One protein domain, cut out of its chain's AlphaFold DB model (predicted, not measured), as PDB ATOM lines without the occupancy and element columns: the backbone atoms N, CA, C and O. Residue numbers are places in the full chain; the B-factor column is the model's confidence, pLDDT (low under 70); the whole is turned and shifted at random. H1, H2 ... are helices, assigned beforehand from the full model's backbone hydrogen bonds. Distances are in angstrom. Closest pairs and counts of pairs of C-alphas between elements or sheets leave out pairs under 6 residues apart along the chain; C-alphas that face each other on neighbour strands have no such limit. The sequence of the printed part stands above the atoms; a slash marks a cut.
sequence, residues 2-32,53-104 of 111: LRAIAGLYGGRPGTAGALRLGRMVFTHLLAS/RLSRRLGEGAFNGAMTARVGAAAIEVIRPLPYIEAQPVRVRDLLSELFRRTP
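What this domain is: This is residues 2 to 32 and 53 to 104 of the 111 residues of an uncharacterized protein of Hyphomicrobium sp. (UniProt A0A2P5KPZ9). The domain is two separate helical pieces with a gap between them: one long straight helix, H3, from whose side the shorter H4 points away after a loop has folded back, and a second piece of H2 and the small H1, which touches neither. The loop, residues 80 to 91, swings out past the end of H3 and returns to bring the first residue of H4, Val 92, beside Ala 69. The printed part has 83 residues with four named helices, in the order H1, H2, H3, H4, and no named strand; the class is all helix. The whole is extended, with a radius of gyration of the C-alphas of 20.1 A, and flat, with spans of 58 by 45 by 18 A.

How they stand to each other: Start at the longest helix, H3, residues 53 to 79, and look at its residues 66 to 73, which alone touch H4, residues 92 to 102. There you will find the closest C-alphas of the two helices, those of Ala 69 and Val 92, 5.6 A apart. The lines of H3 and H4 stand at 71 degrees, only just about perpendicular, and their centres are 13.0 A apart. Now turn to H2, residues 15 to 32, and H1, residues 2 to 8: each touches no helix. H1 and H2 are apart, although they follow each other in the chain, and both are apart from H3 and from H4. In H1, H2, H3 and H4 every O i to N i+4 pair is within hydrogen-bond range.

Where its parts are: Find C-alpha 53 at (194.507, 166.928, 126.450); from there H3 runs 38.0 A to C-alpha 79 at (212.519, 199.241, 135.092). H4 begins at C-alpha 92 and runs 15.6 A to C-alpha 102 at (199.029, 183.581, 149.180). H2 measures 25.5 A from C-alpha 15 to C-alpha 32. For H1, go to C-alpha 2 at (212.618, 193.729, 110.737); it runs 9.9 A to C-alpha 8.

The domain as a whole: The two C-alphas farthest apart, those of Ala 16 and Pro 104, are 58.6 A apart. Residues 33 to 52 are not printed, and across this cut the C-alphas of Ser 32 and Arg 53 are 24.5 A apart. The link from H3 to H4, 12 residues, is long; the link from H1 to H2, 6 residues, is short. Residues 19 to 32, 53 to 64, 78 to 88 and 97 to 104 stand free. The mean pLDDT of the printed part is 81.2, and the model's confidence is under 70 at residues 2 to 7, 9 to 13, 53 to 54 and 103 to 104.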
ATOM      1  N   LEU A   2     211.221 193.995 111.154       58.53
ATOM      2  CA  LEU A   2     212.618 193.729 110.737       58.53
ATOM      3  C   LEU A   2     213.259 194.852 109.901       58.53
ATOM      4  O   LEU A   2     214.412 195.198 110.116       58.53
ATOM      5  N   ARG A   3     212.488 195.479 109.004       62.44
ATOM      6  CA  ARG A   3     212.925 196.667 108.248       62.44
ATOM      7  C   ARG A   3     213.188 197.894 109.131       62.44
ATOM      8  O   ARG A   3     214.112 198.642 108.846       62.44
ATOM      9  N   ALA A   4     212.402 198.076 110.192       68.50
ATOM     10  CA  ALA A   4     212.564 199.184 111.134       68.50
ATOM     11  C   ALA A   4     213.797 198.979 112.031       68.50
ATOM     12  O   ALA A   4     214.570 199.907 112.224       68.50
ATOM     13  N   ILE A   5     214.034 197.744 112.493       64.69
ATOM     14  CA  ILE A   5     215.242 197.378 113.252       64.69
ATOM     15  C   ILE A   5     216.494 197.491 112.367       64.69
ATOM     16  O   ILE A   5     217.486 198.071 112.788       64.69
ATOM     17  N   ALA A   6     216.444 197.018 111.118       64.81
ATOM     18  CA  ALA A   6     217.553 197.170 110.172       64.81
ATOM     19  C   ALA A   6     217.862 198.646 109.863       64.81
ATOM     20  O   ALA A   6     219.031 199.013 109.792       64.81
ATOM     21  N   GLY A   7     216.831 199.496 109.756       66.62
ATOM     22  CA  GLY A   7     216.989 200.944 109.604       66.62
ATOM     23  C   GLY A   7     217.652 201.612 110.813       66.62
ATOM     24  O   GLY A   7     218.531 202.446 110.625       66.62
ATOM     25  N   LEU A   8     217.302 201.197 112.037       70.50
ATOM     26  CA  LEU A   8     217.933 201.682 113.275       70.50
ATOM     27  C   LEU A   8     219.414 201.282 113.396       70.50
ATOM     28  O   LEU A   8     220.198 202.035 113.960       70.50
ATOM     29  N   TYR A   9     219.806 200.132 112.840       66.00
ATOM     30  CA  TYR A   9     221.187 199.625 112.861       66.00
ATOM     31  C   TYR A   9     221.981 199.909 111.565       66.00
ATOM     32  O   TYR A   9     223.049 199.338 111.358       66.00
ATOM     33  N   GLY A  10     221.478 200.770 110.667       65.31
ATOM     34  CA  GLY A  10     222.181 201.175 109.436       65.31
ATOM     35  C   GLY A  10     222.250 200.114 108.324       65.31
ATOM     36  O   GLY A  10     222.931 200.302 107.315       65.31
ATOM     37  N   GLY A  11     221.538 198.996 108.463       66.38
ATOM     38  CA  GLY A  11     221.472 197.945 107.452       66.38
ATOM     39  C   GLY A  11     220.459 198.285 106.361       66.38
ATOM     40  O   GLY A  11     219.286 198.487 106.659       66.38
ATOM     41  N   ARG A  12     220.871 198.303 105.084       66.25
ATOM     42  CA  ARG A  12     219.967 198.514 103.931       66.25
ATOM     43  C   ARG A  12     219.074 197.275 103.745       66.25
ATOM     44  O   ARG A  12     219.559 196.264 103.231       66.25
ATOM     45  N   PRO A  13     217.779 197.296 104.117       62.75
ATOM     46  CA  PRO A  13     216.955 196.098 104.077       62.75
ATOM     47  C   PRO A  13     216.356 195.921 102.673       62.75
ATOM     48  O   PRO A  13     215.200 196.263 102.414       62.75
ATOM     49  N   GLY A  14     217.163 195.399 101.747       73.50
ATOM     50  CA  GLY A  14     216.724 195.015 100.403       73.50
ATOM     51  C   GLY A  14     215.901 193.718 100.390       73.50
ATOM     52  O   GLY A  14     215.984 192.899 101.306       73.50
ATOM     53  N   THR A  15     215.125 193.500  99.325       72.44
ATOM     54  CA  THR A  15     214.317 192.279  99.104       72.44
ATOM     55  C   THR A  15     215.168 191.004  99.096       72.44
ATOM     56  O   THR A  15     214.781 190.003  99.696       72.44
ATOM     57  N   ALA A  16     216.371 191.062  98.519       76.25
ATOM     58  CA  ALA A  16     217.330 189.955  98.526       76.25
ATOM     59  C   ALA A  16     217.841 189.607  99.942       76.25
ATOM     60  O   ALA A  16     217.990 188.434 100.282       76.25
ATOM     61  N   GLY A  17     218.058 190.618 100.794       74.12
ATOM     62  CA  GLY A  17     218.462 190.421 102.190       74.12
ATOM     63  C   GLY A  17     217.357 189.773 103.025       74.12
ATOM     64  O   GLY A  17     217.628 188.858 103.797       74.12
ATOM     65  N   ALA A  18     216.102 190.175 102.805       76.19
ATOM     66  CA  ALA A  18     214.941 189.578 103.463       76.19
ATOM     67  C   ALA A  18     214.736 188.102 103.072       76.19
ATOM     68  O   ALA A  18     214.466 187.279 103.942       76.19
ATOM     69  N   LEU A  19     214.930 187.755 101.794       82.44
ATOM     70  CA  LEU A  19     214.878 186.368 101.309       82.44
ATOM     71  C   LEU A  19     215.978 185.497 101.927       82.44
ATOM     72  O   LEU A  19     215.706 184.393 102.399       82.44
ATOM     73  N   ARG A  20     217.215 186.003 101.982       80.81
ATOM     74  CA  ARG A  20     218.338 185.289 102.609       80.81
ATOM     75  C   ARG A  20     218.103 185.069 104.104       80.81
ATOM     76  O   ARG A  20     218.372 183.979 104.606       80.81
ATOM     77  N   LEU A  21     217.573 186.077 104.796       80.38
ATOM     78  CA  LEU A  21     217.265 185.995 106.222       80.38
ATOM     79  C   LEU A  21     216.108 185.025 106.492       80.38
ATOM     80  O   LEU A  21     216.217 184.175 107.369       80.38
ATOM     81  N   GLY A  22     215.040 185.098 105.693       85.12
ATOM     82  CA  GLY A  22     213.899 184.188 105.785       85.12
ATOM     83  C   GLY A  22     214.314 182.731 105.602       85.12
ATOM     84  O   GLY A  22     213.937 181.883 106.406       85.12
ATOM     85  N   ARG A  23     215.176 182.446 104.617       85.75
ATOM     86  CA  ARG A  23     215.729 181.101 104.412       85.75
ATOM     87  C   ARG A  23     216.549 180.627 105.613       85.75
ATOM     88  O   ARG A  23     216.375 179.495 106.040       85.75
ATOM     89  N   MET A  24     217.399 181.482 106.179       85.75
ATOM     90  CA  MET A  24     218.223 181.139 107.346       85.75
ATOM     91  C   MET A  24     217.372 180.821 108.582       85.75
ATOM     92  O   MET A  24     217.603 179.815 109.247       85.75
ATOM     93  N   VAL A  25     216.350 181.637 108.846       85.69
ATOM     94  CA  VAL A  25     215.390 181.414 109.936       85.69
ATOM     95  C   VAL A  25     214.626 180.109 109.724       85.69
ATOM     96  O   VAL A  25     214.503 179.318 110.654       85.69
ATOM     97  N   PHE A  26     214.174 179.840 108.497       85.56
ATOM     98  CA  PHE A  26     213.462 178.608 108.163       85.56
ATOM     99  C   PHE A  26     214.343 177.367 108.353       85.56
ATOM    100  O   PHE A  26     213.920 176.394 108.969       85.56
ATOM    101  N   THR A  27     215.600 177.415 107.904       85.81
ATOM    102  CA  THR A  27     216.573 176.341 108.137       85.81
ATOM    103  C   THR A  27     216.816 176.122 109.627       85.81
ATOM    104  O   THR A  27     216.903 174.979 110.061       85.81
ATOM    105  N   HIS A  28     216.881 177.189 110.425       80.88
ATOM    106  CA  HIS A  28     217.074 177.064 111.864       80.88
ATOM    107  C   HIS A  28     215.841 176.493 112.570       80.88
ATOM    108  O   HIS A  28     215.992 175.664 113.455       80.88
ATOM    109  N   LEU A  29     214.631 176.864 112.148       83.81
ATOM    110  CA  LEU A  29     213.374 176.273 112.619       83.81
ATOM    111  C   LEU A  29     213.295 174.778 112.313       83.81
ATOM    112  O   LEU A  29     212.936 173.989 113.183       83.81
ATOM    113  N   LEU A  30     213.676 174.381 111.100       81.69
ATOM    114  CA  LEU A  30     213.751 172.972 110.722       81.69
ATOM    115  C   LEU A  30     214.807 172.225 111.546       81.69
ATOM    116  O   LEU A  30     214.517 171.153 112.067       81.69
ATOM    117  N   ALA A  31     215.992 172.815 111.723       80.81
ATOM    118  CA  ALA A  31     217.086 172.231 112.499       80.81
ATOM    119  C   ALA A  31     216.807 172.183 114.013       80.81
ATOM    120  O   ALA A  31     217.288 171.282 114.690       80.81
ATOM    121  N   SER A  32     216.026 173.131 114.540       76.06
ATOM    122  CA  SER A  32     215.723 173.263 115.973       76.06
ATOM    123  C   SER A  32     214.454 172.518 116.403       76.06
ATOM    124  O   SER A  32     214.130 172.544 117.587       76.06
ATOM    125  N   ARG A  53     195.074 165.569 126.369       66.31
ATOM    126  CA  ARG A  53     194.507 166.928 126.450       66.31
ATOM    127  C   ARG A  53     194.694 167.546 127.826       66.31
ATOM    128  O   ARG A  53     195.029 168.723 127.899       66.31
ATOM    129  N   LEU A  54     194.503 166.780 128.899       69.56
ATOM    130  CA  LEU A  54     194.723 167.273 130.258       69.56
ATOM    131  C   LEU A  54     196.206 167.590 130.492       69.56
ATOM    132  O   LEU A  54     196.528 168.693 130.922       69.56
ATOM    133  N   SER A  55     197.106 166.675 130.129       76.31
ATOM    134  CA  SER A  55     198.559 166.867 130.221       76.31
ATOM    135  C   SER A  55     199.042 168.030 129.351       76.31
ATOM    136  O   SER A  55     199.810 168.873 129.803       76.31
ATOM    137  N   ARG A  56     198.513 168.152 128.129       78.25
ATOM    138  CA  ARG A  56     198.837 169.235 127.197       78.25
ATOM    139  C   ARG A  56     198.341 170.588 127.702       78.25
ATOM    140  O   ARG A  56     199.111 171.535 127.687       78.25
ATOM    141  N   ARG A  57     197.118 170.676 128.240       80.12
ATOM    142  CA  ARG A  57     196.582 171.915 128.840       80.12
ATOM    143  C   ARG A  57     197.314 172.310 130.124       80.12
ATOM    144  O   ARG A  57     197.567 173.492 130.334       80.12
ATOM    145  N   LEU A  58     197.680 171.339 130.967       83.06
ATOM    146  CA  LEU A  58     198.507 171.583 132.154       83.06
ATOM    147  C   LEU A  58     199.919 172.032 131.761       83.06
ATOM    148  O   LEU A  58     200.448 172.964 132.361       83.06
ATOM    149  N   GLY A  59     200.501 171.423 130.728       82.31
ATOM    150  CA  GLY A  59     201.804 171.789 130.180       82.31
ATOM    151  C   GLY A  59     201.807 173.186 129.564       82.31
ATOM    152  O   GLY A  59     202.683 173.984 129.877       82.31
ATOM    153  N   GLU A  60     200.796 173.519 128.762       84.38
ATOM    154  CA  GLU A  60     200.611 174.854 128.183       84.38
ATOM    155  C   GLU A  60     200.412 175.911 129.283       84.38
ATOM    156  O   GLU A  60     201.036 176.971 129.235       84.38
ATOM    157  N   GLY A  61     199.619 175.612 130.319       86.00
ATOM    158  CA  GLY A  61     199.421 176.498 131.470       86.00
ATOM    159  C   GLY A  61     200.693 176.713 132.295       86.00
ATOM    160  O   GLY A  61     201.057 177.853 132.588       86.00
ATOM    161  N   ALA A  62     201.412 175.638 132.622       87.94
ATOM    162  CA  ALA A  62     202.673 175.707 133.357       87.94
ATOM    163  C   ALA A  62     203.762 176.434 132.555       87.94
ATOM    164  O   ALA A  62     204.484 177.267 133.102       87.94
ATOM    165  N   PHE A  63     203.852 176.169 131.251       88.88
ATOM    166  CA  PHE A  63     204.801 176.823 130.356       88.88
ATOM    167  C   PHE A  63     204.516 178.323 130.227       88.88
ATOM    168  O   PHE A  63     205.420 179.142 130.406       88.88
ATOM    169  N   ASN A  64     203.256 178.699 129.995       88.25
ATOM    170  CA  ASN A  64     202.851 180.101 129.918       88.25
ATOM    171  C   ASN A  64     203.059 180.823 131.254       88.25
ATOM    172  O   ASN A  64     203.535 181.959 131.267       88.25
ATOM    173  N   GLY A  65     202.782 180.163 132.382       90.44
ATOM    174  CA  GLY A  65     203.058 180.694 133.716       90.44
ATOM    175  C   GLY A  65     204.553 180.915 133.958       90.44
ATOM    176  O   GLY A  65     204.956 181.986 134.412       90.44
ATOM    177  N   ALA A  66     205.392 179.950 133.579       91.19
ATOM    178  CA  ALA A  66     206.843 180.062 133.689       91.19
ATOM    179  C   ALA A  66     207.404 181.193 132.812       91.19
ATOM    180  O   ALA A  66     208.230 181.980 133.276       91.19
ATOM    181  N   MET A  67     206.937 181.316 131.564       92.81
ATOM    182  CA  MET A  67     207.317 182.419 130.676       92.81
ATOM    183  C   MET A  67     206.868 183.774 131.226       92.81
ATOM    184  O   MET A  67     207.669 184.703 131.266       92.81
ATOM    185  N   THR A  68     205.636 183.871 131.726       91.88
ATOM    186  CA  THR A  68     205.108 185.098 132.343       91.88
ATOM    187  C   THR A  68     205.946 185.513 133.552       91.88
ATOM    188  O   THR A  68     206.348 186.670 133.653       91.88
ATOM    189  N   ALA A  69     206.293 184.569 134.431       94.06
ATOM    190  CA  ALA A  69     207.134 184.846 135.591       94.06
ATOM    191  C   ALA A  69     208.553 185.285 135.191       94.06
ATOM    192  O   ALA A  69     209.110 186.197 135.801       94.06
ATOM    193  N   ARG A  70     209.133 184.682 134.142       92.56
ATOM    194  CA  ARG A  70     210.443 185.094 133.606       92.56
ATOM    195  C   ARG A  70     210.410 186.500 133.022       92.56
ATOM    196  O   ARG A  70     211.286 187.298 133.341       92.56
ATOM    197  N   VAL A  71     209.417 186.801 132.186       93.75
ATOM    198  CA  VAL A  71     209.249 188.133 131.587       93.75
ATOM    199  C   VAL A  71     209.012 189.181 132.674       93.75
ATOM    200  O   VAL A  71     209.634 190.235 132.637       93.75
ATOM    201  N   GLY A  72     208.190 188.877 133.682       92.12
ATOM    202  CA  GLY A  72     207.957 189.764 134.822       92.12
ATOM    203  C   GLY A  72     209.228 190.051 135.626       92.12
ATOM    204  O   GLY A  72     209.509 191.208 135.924       92.12
ATOM    205  N   ALA A  73     210.035 189.026 135.921       91.94
ATOM    206  CA  ALA A  73     211.315 189.205 136.609       91.94
ATOM    207  C   ALA A  73     212.283 190.100 135.810       91.94
ATOM    208  O   ALA A  73     212.862 191.029 136.369       91.94
ATOM    209  N   ALA A  74     212.394 189.882 134.494       90.19
ATOM    210  CA  ALA A  74     213.216 190.721 133.621       90.19
ATOM    211  C   ALA A  74     212.689 192.165 133.528       90.19
ATOM    212  O   ALA A  74     213.470 193.112 133.525       90.19
ATOM    213  N   ALA A  75     211.368 192.356 133.500       93.81
ATOM    214  CA  ALA A  75     210.765 193.687 133.504       93.81
ATOM    215  C   ALA A  75     211.094 194.457 134.794       93.81
ATOM    216  O   ALA A  75     211.416 195.642 134.732       93.81
ATOM    217  N   ILE A  76     211.073 193.781 135.949       91.00
ATOM    218  CA  ILE A  76     211.482 194.371 137.234       91.00
ATOM    219  C   ILE A  76     212.946 194.811 137.182       91.00
ATOM    220  O   ILE A  76     213.279 195.873 137.699       91.00
ATOM    221  N   GLU A  77     213.820 194.016 136.569       88.69
ATOM    222  CA  GLU A  77     215.241 194.345 136.438       88.69
ATOM    223  C   GLU A  77     215.479 195.555 135.523       88.69
ATOM    224  O   GLU A  77     216.245 196.442 135.883       88.69
ATOM    225  N   VAL A  78     214.773 195.639 134.392       88.19
ATOM    226  CA  VAL A  78     214.917 196.736 133.417       88.19
ATOM    227  C   VAL A  78     214.343 198.060 133.926       88.19
ATOM    228  O   VAL A  78     214.898 199.119 133.643       88.19
ATOM    229  N   ILE A  79     213.218 198.025 134.645       89.50
ATOM    230  CA  ILE A  79     212.519 199.241 135.092       89.50
ATOM    231  C   ILE A  79     213.136 199.804 136.384       89.50
ATOM    232  O   ILE A  79     212.909 200.968 136.719       89.50
ATOM    233  N   ARG A  80     213.919 199.015 137.134       88.06
ATOM    234  CA  ARG A  80     214.462 199.460 138.421       88.06
ATOM    235  C   ARG A  80     215.582 200.502 138.220       88.06
ATOM    236  O   ARG A  80     216.575 200.204 137.567       88.06
ATOM    237  N   PRO A  81     215.486 201.689 138.851       84.25
ATOM    238  CA  PRO A  81     216.494 202.745 138.710       84.25
ATOM    239  C   PRO A  81     217.726 202.564 139.615       84.25
ATOM    240  O   PRO A  81     218.755 203.187 139.375       84.25
ATOM    241  N   LEU A  82     217.623 201.750 140.672       85.12
ATOM    242  CA  LEU A  82     218.669 201.549 141.680       85.12
ATOM    243  C   LEU A  82     219.247 200.126 141.610       85.12
ATOM    244  O   LEU A  82     218.474 199.174 141.461       85.12
ATOM    245  N   PRO A  83     220.571 199.950 141.773       83.31
ATOM    246  CA  PRO A  83     221.192 198.632 141.798       83.31
ATOM    247  C   PRO A  83     220.810 197.841 143.059       83.31
ATOM    248  O   PRO A  83     220.482 198.399 144.108       83.31
ATOM    249  N   TYR A  84     220.870 196.514 142.960       85.81
ATOM    250  CA  TYR A  84     220.690 195.603 144.090       85.81
ATOM    251  C   TYR A  84     221.950 195.613 144.970       85.81
ATOM    252  O   TYR A  84     222.982 195.095 144.552       85.81
ATOM    253  N   ILE A  85     221.877 196.221 146.162       88.06
ATOM    254  CA  ILE A  85     222.998 196.280 147.123       88.06
ATOM    255  C   ILE A  85     222.795 195.249 148.241       88.06
ATOM    256  O   ILE A  85     223.597 194.335 148.392       88.06
ATOM    257  N   GLU A  86     221.690 195.359 148.984       85.50
ATOM    258  CA  GLU A  86     221.368 194.453 150.103       85.50
ATOM    259  C   GLU A  86     220.242 193.462 149.770       85.50
ATOM    260  O   GLU A  86     220.093 192.425 150.415       85.50
ATOM    261  N   ALA A  87     219.442 193.763 148.744       83.88
ATOM    262  CA  ALA A  87     218.337 192.919 148.306       83.88
ATOM    263  C   ALA A  87     218.782 191.975 147.187       83.88
ATOM    264  O   ALA A  87     219.493 192.389 146.274       83.88
ATOM    265  N   GLN A  88     218.315 190.723 147.202       85.75
ATOM    266  CA  GLN A  88     218.556 189.819 146.079       85.75
ATOM    267  C   GLN A  88     217.643 190.143 144.883       85.75
ATOM    268  O   GLN A  88     216.506 190.587 145.079       85.75
ATOM    269  N   PRO A  89     218.111 189.904 143.642       85.50
ATOM    270  CA  PRO A  89     217.279 190.015 142.449       85.50
ATOM    271  C   PRO A  89     216.061 189.100 142.540       85.50
ATOM    272  O   PRO A  89     216.177 187.967 143.008       85.50
ATOM    273  N   VAL A  90     214.913 189.569 142.048       88.94
ATOM    274  CA  VAL A  90     213.674 188.781 142.035       88.94
ATOM    275  C   VAL A  90     213.831 187.605 141.076       88.94
ATOM    276  O   VAL A  90     214.026 187.794 139.875       88.94
ATOM    277  N   ARG A  91     213.730 186.376 141.587       89.94
ATOM    278  CA  ARG A  91     213.804 185.152 140.782       89.94
ATOM    279  C   ARG A  91     212.415 184.559 140.596       89.94
ATOM    280  O   ARG A  91     211.522 184.698 141.426       89.94
ATOM    281  N   VAL A  92     212.257 183.776 139.531       88.44
ATOM    282  CA  VAL A  92     211.015 183.030 139.244       88.44
ATOM    283  C   VAL A  92     210.583 182.145 140.418       88.44
ATOM    284  O   VAL A  92     209.394 182.025 140.695       88.44
ATOM    285  N   ARG A  93     211.544 181.554 141.142       87.69
ATOM    286  CA  ARG A  93     211.255 180.727 142.324       87.69
ATOM    287  C   ARG A  93     210.607 181.527 143.459       87.69
ATOM    288  O   ARG A  93     209.753 180.983 144.147       87.69
ATOM    289  N   ASP A  94     210.976 182.798 143.609       88.75
ATOM    290  CA  ASP A  94     210.480 183.662 144.680       88.75
ATOM    291  C   ASP A  94     209.017 184.028 144.397       88.75
ATOM    292  O   ASP A  94     208.158 183.948 145.275       88.75
ATOM    293  N   LEU A  95     208.711 184.303 143.123       87.12
ATOM    294  CA  LEU A  95     207.349 184.523 142.633       87.12
ATOM    295  C   LEU A  95     206.462 183.291 142.849       87.12
ATOM    296  O   LEU A  95     205.332 183.431 143.310       87.12
ATOM    297  N   LEU A  96     206.973 182.090 142.561       86.12
ATOM    298  CA  LEU A  96     206.254 180.841 142.830       86.12
ATOM    299  C   LEU A  96     206.017 180.646 144.331       86.12
ATOM    300  O   LEU A  96     204.894 180.344 144.727       86.12
ATOM    301  N   SER A  97     207.041 180.854 145.164       85.25
ATOM    302  CA  SER A  97     206.913 180.707 146.617       85.25
ATOM    303  C   SER A  97     205.889 181.674 147.212       85.25
ATOM    304  O   SER A  97     205.093 181.265 148.052       85.25
ATOM    305  N   GLU A  98     205.827 182.914 146.719       86.56
ATOM    306  CA  GLU A  98     204.851 183.899 147.188       86.56
ATOM    307  C   GLU A  98     203.431 183.576 146.702       86.56
ATOM    308  O   GLU A  98     202.463 183.802 147.428       86.56
ATOM    309  N   LEU A  99     203.289 182.986 145.509       84.12
ATOM    310  CA  LEU A  99     202.004 182.503 145.004       84.12
ATOM    311  C   LEU A  99     201.438 181.409 145.918       84.12
ATOM    312  O   LEU A  99     200.301 181.511 146.371       84.12
ATOM    313  N   PHE A 100     202.257 180.406 146.250       83.12
ATOM    314  CA  PHE A 100     201.866 179.337 147.171       83.12
ATOM    315  C   PHE A 100     201.633 179.847 148.598       83.12
ATOM    316  O   PHE A 100     200.768 179.312 149.287       83.12
ATOM    317  N   ARG A 101     202.339 180.902 149.024       85.94
ATOM    318  CA  ARG A 101     202.130 181.558 150.324       85.94
ATOM    319  C   ARG A 101     200.834 182.369 150.392       85.94
ATOM    320  O   ARG A 101     200.269 182.498 151.473       85.94
ATOM    321  N   ARG A 102     200.330 182.885 149.264       70.25
ATOM    322  CA  ARG A 102     199.029 183.581 149.180       70.25
ATOM    323  C   ARG A 102     197.827 182.637 149.102       70.25
ATOM    324  O   ARG A 102     196.760 182.994 149.597       70.25
ATOM    325  N   THR A 103     197.983 181.443 148.532       59.06
ATOM    326  CA  THR A 103     196.902 180.445 148.412       59.06
ATOM    327  C   THR A 103     196.244 180.006 149.740       59.06
ATOM    328  O   THR A 103     195.044 179.746 149.704       59.06
ATOM    329  N   PRO A 104     196.895 179.988 150.924       54.72
ATOM    330  CA  PRO A 104     196.190 179.748 152.190       54.72
ATOM    331  C   PRO A 104     195.348 180.934 152.701       54.72
ATOM    332  O   PRO A 104     194.436 180.710 153.485       54.72
TER     333      PRO A 104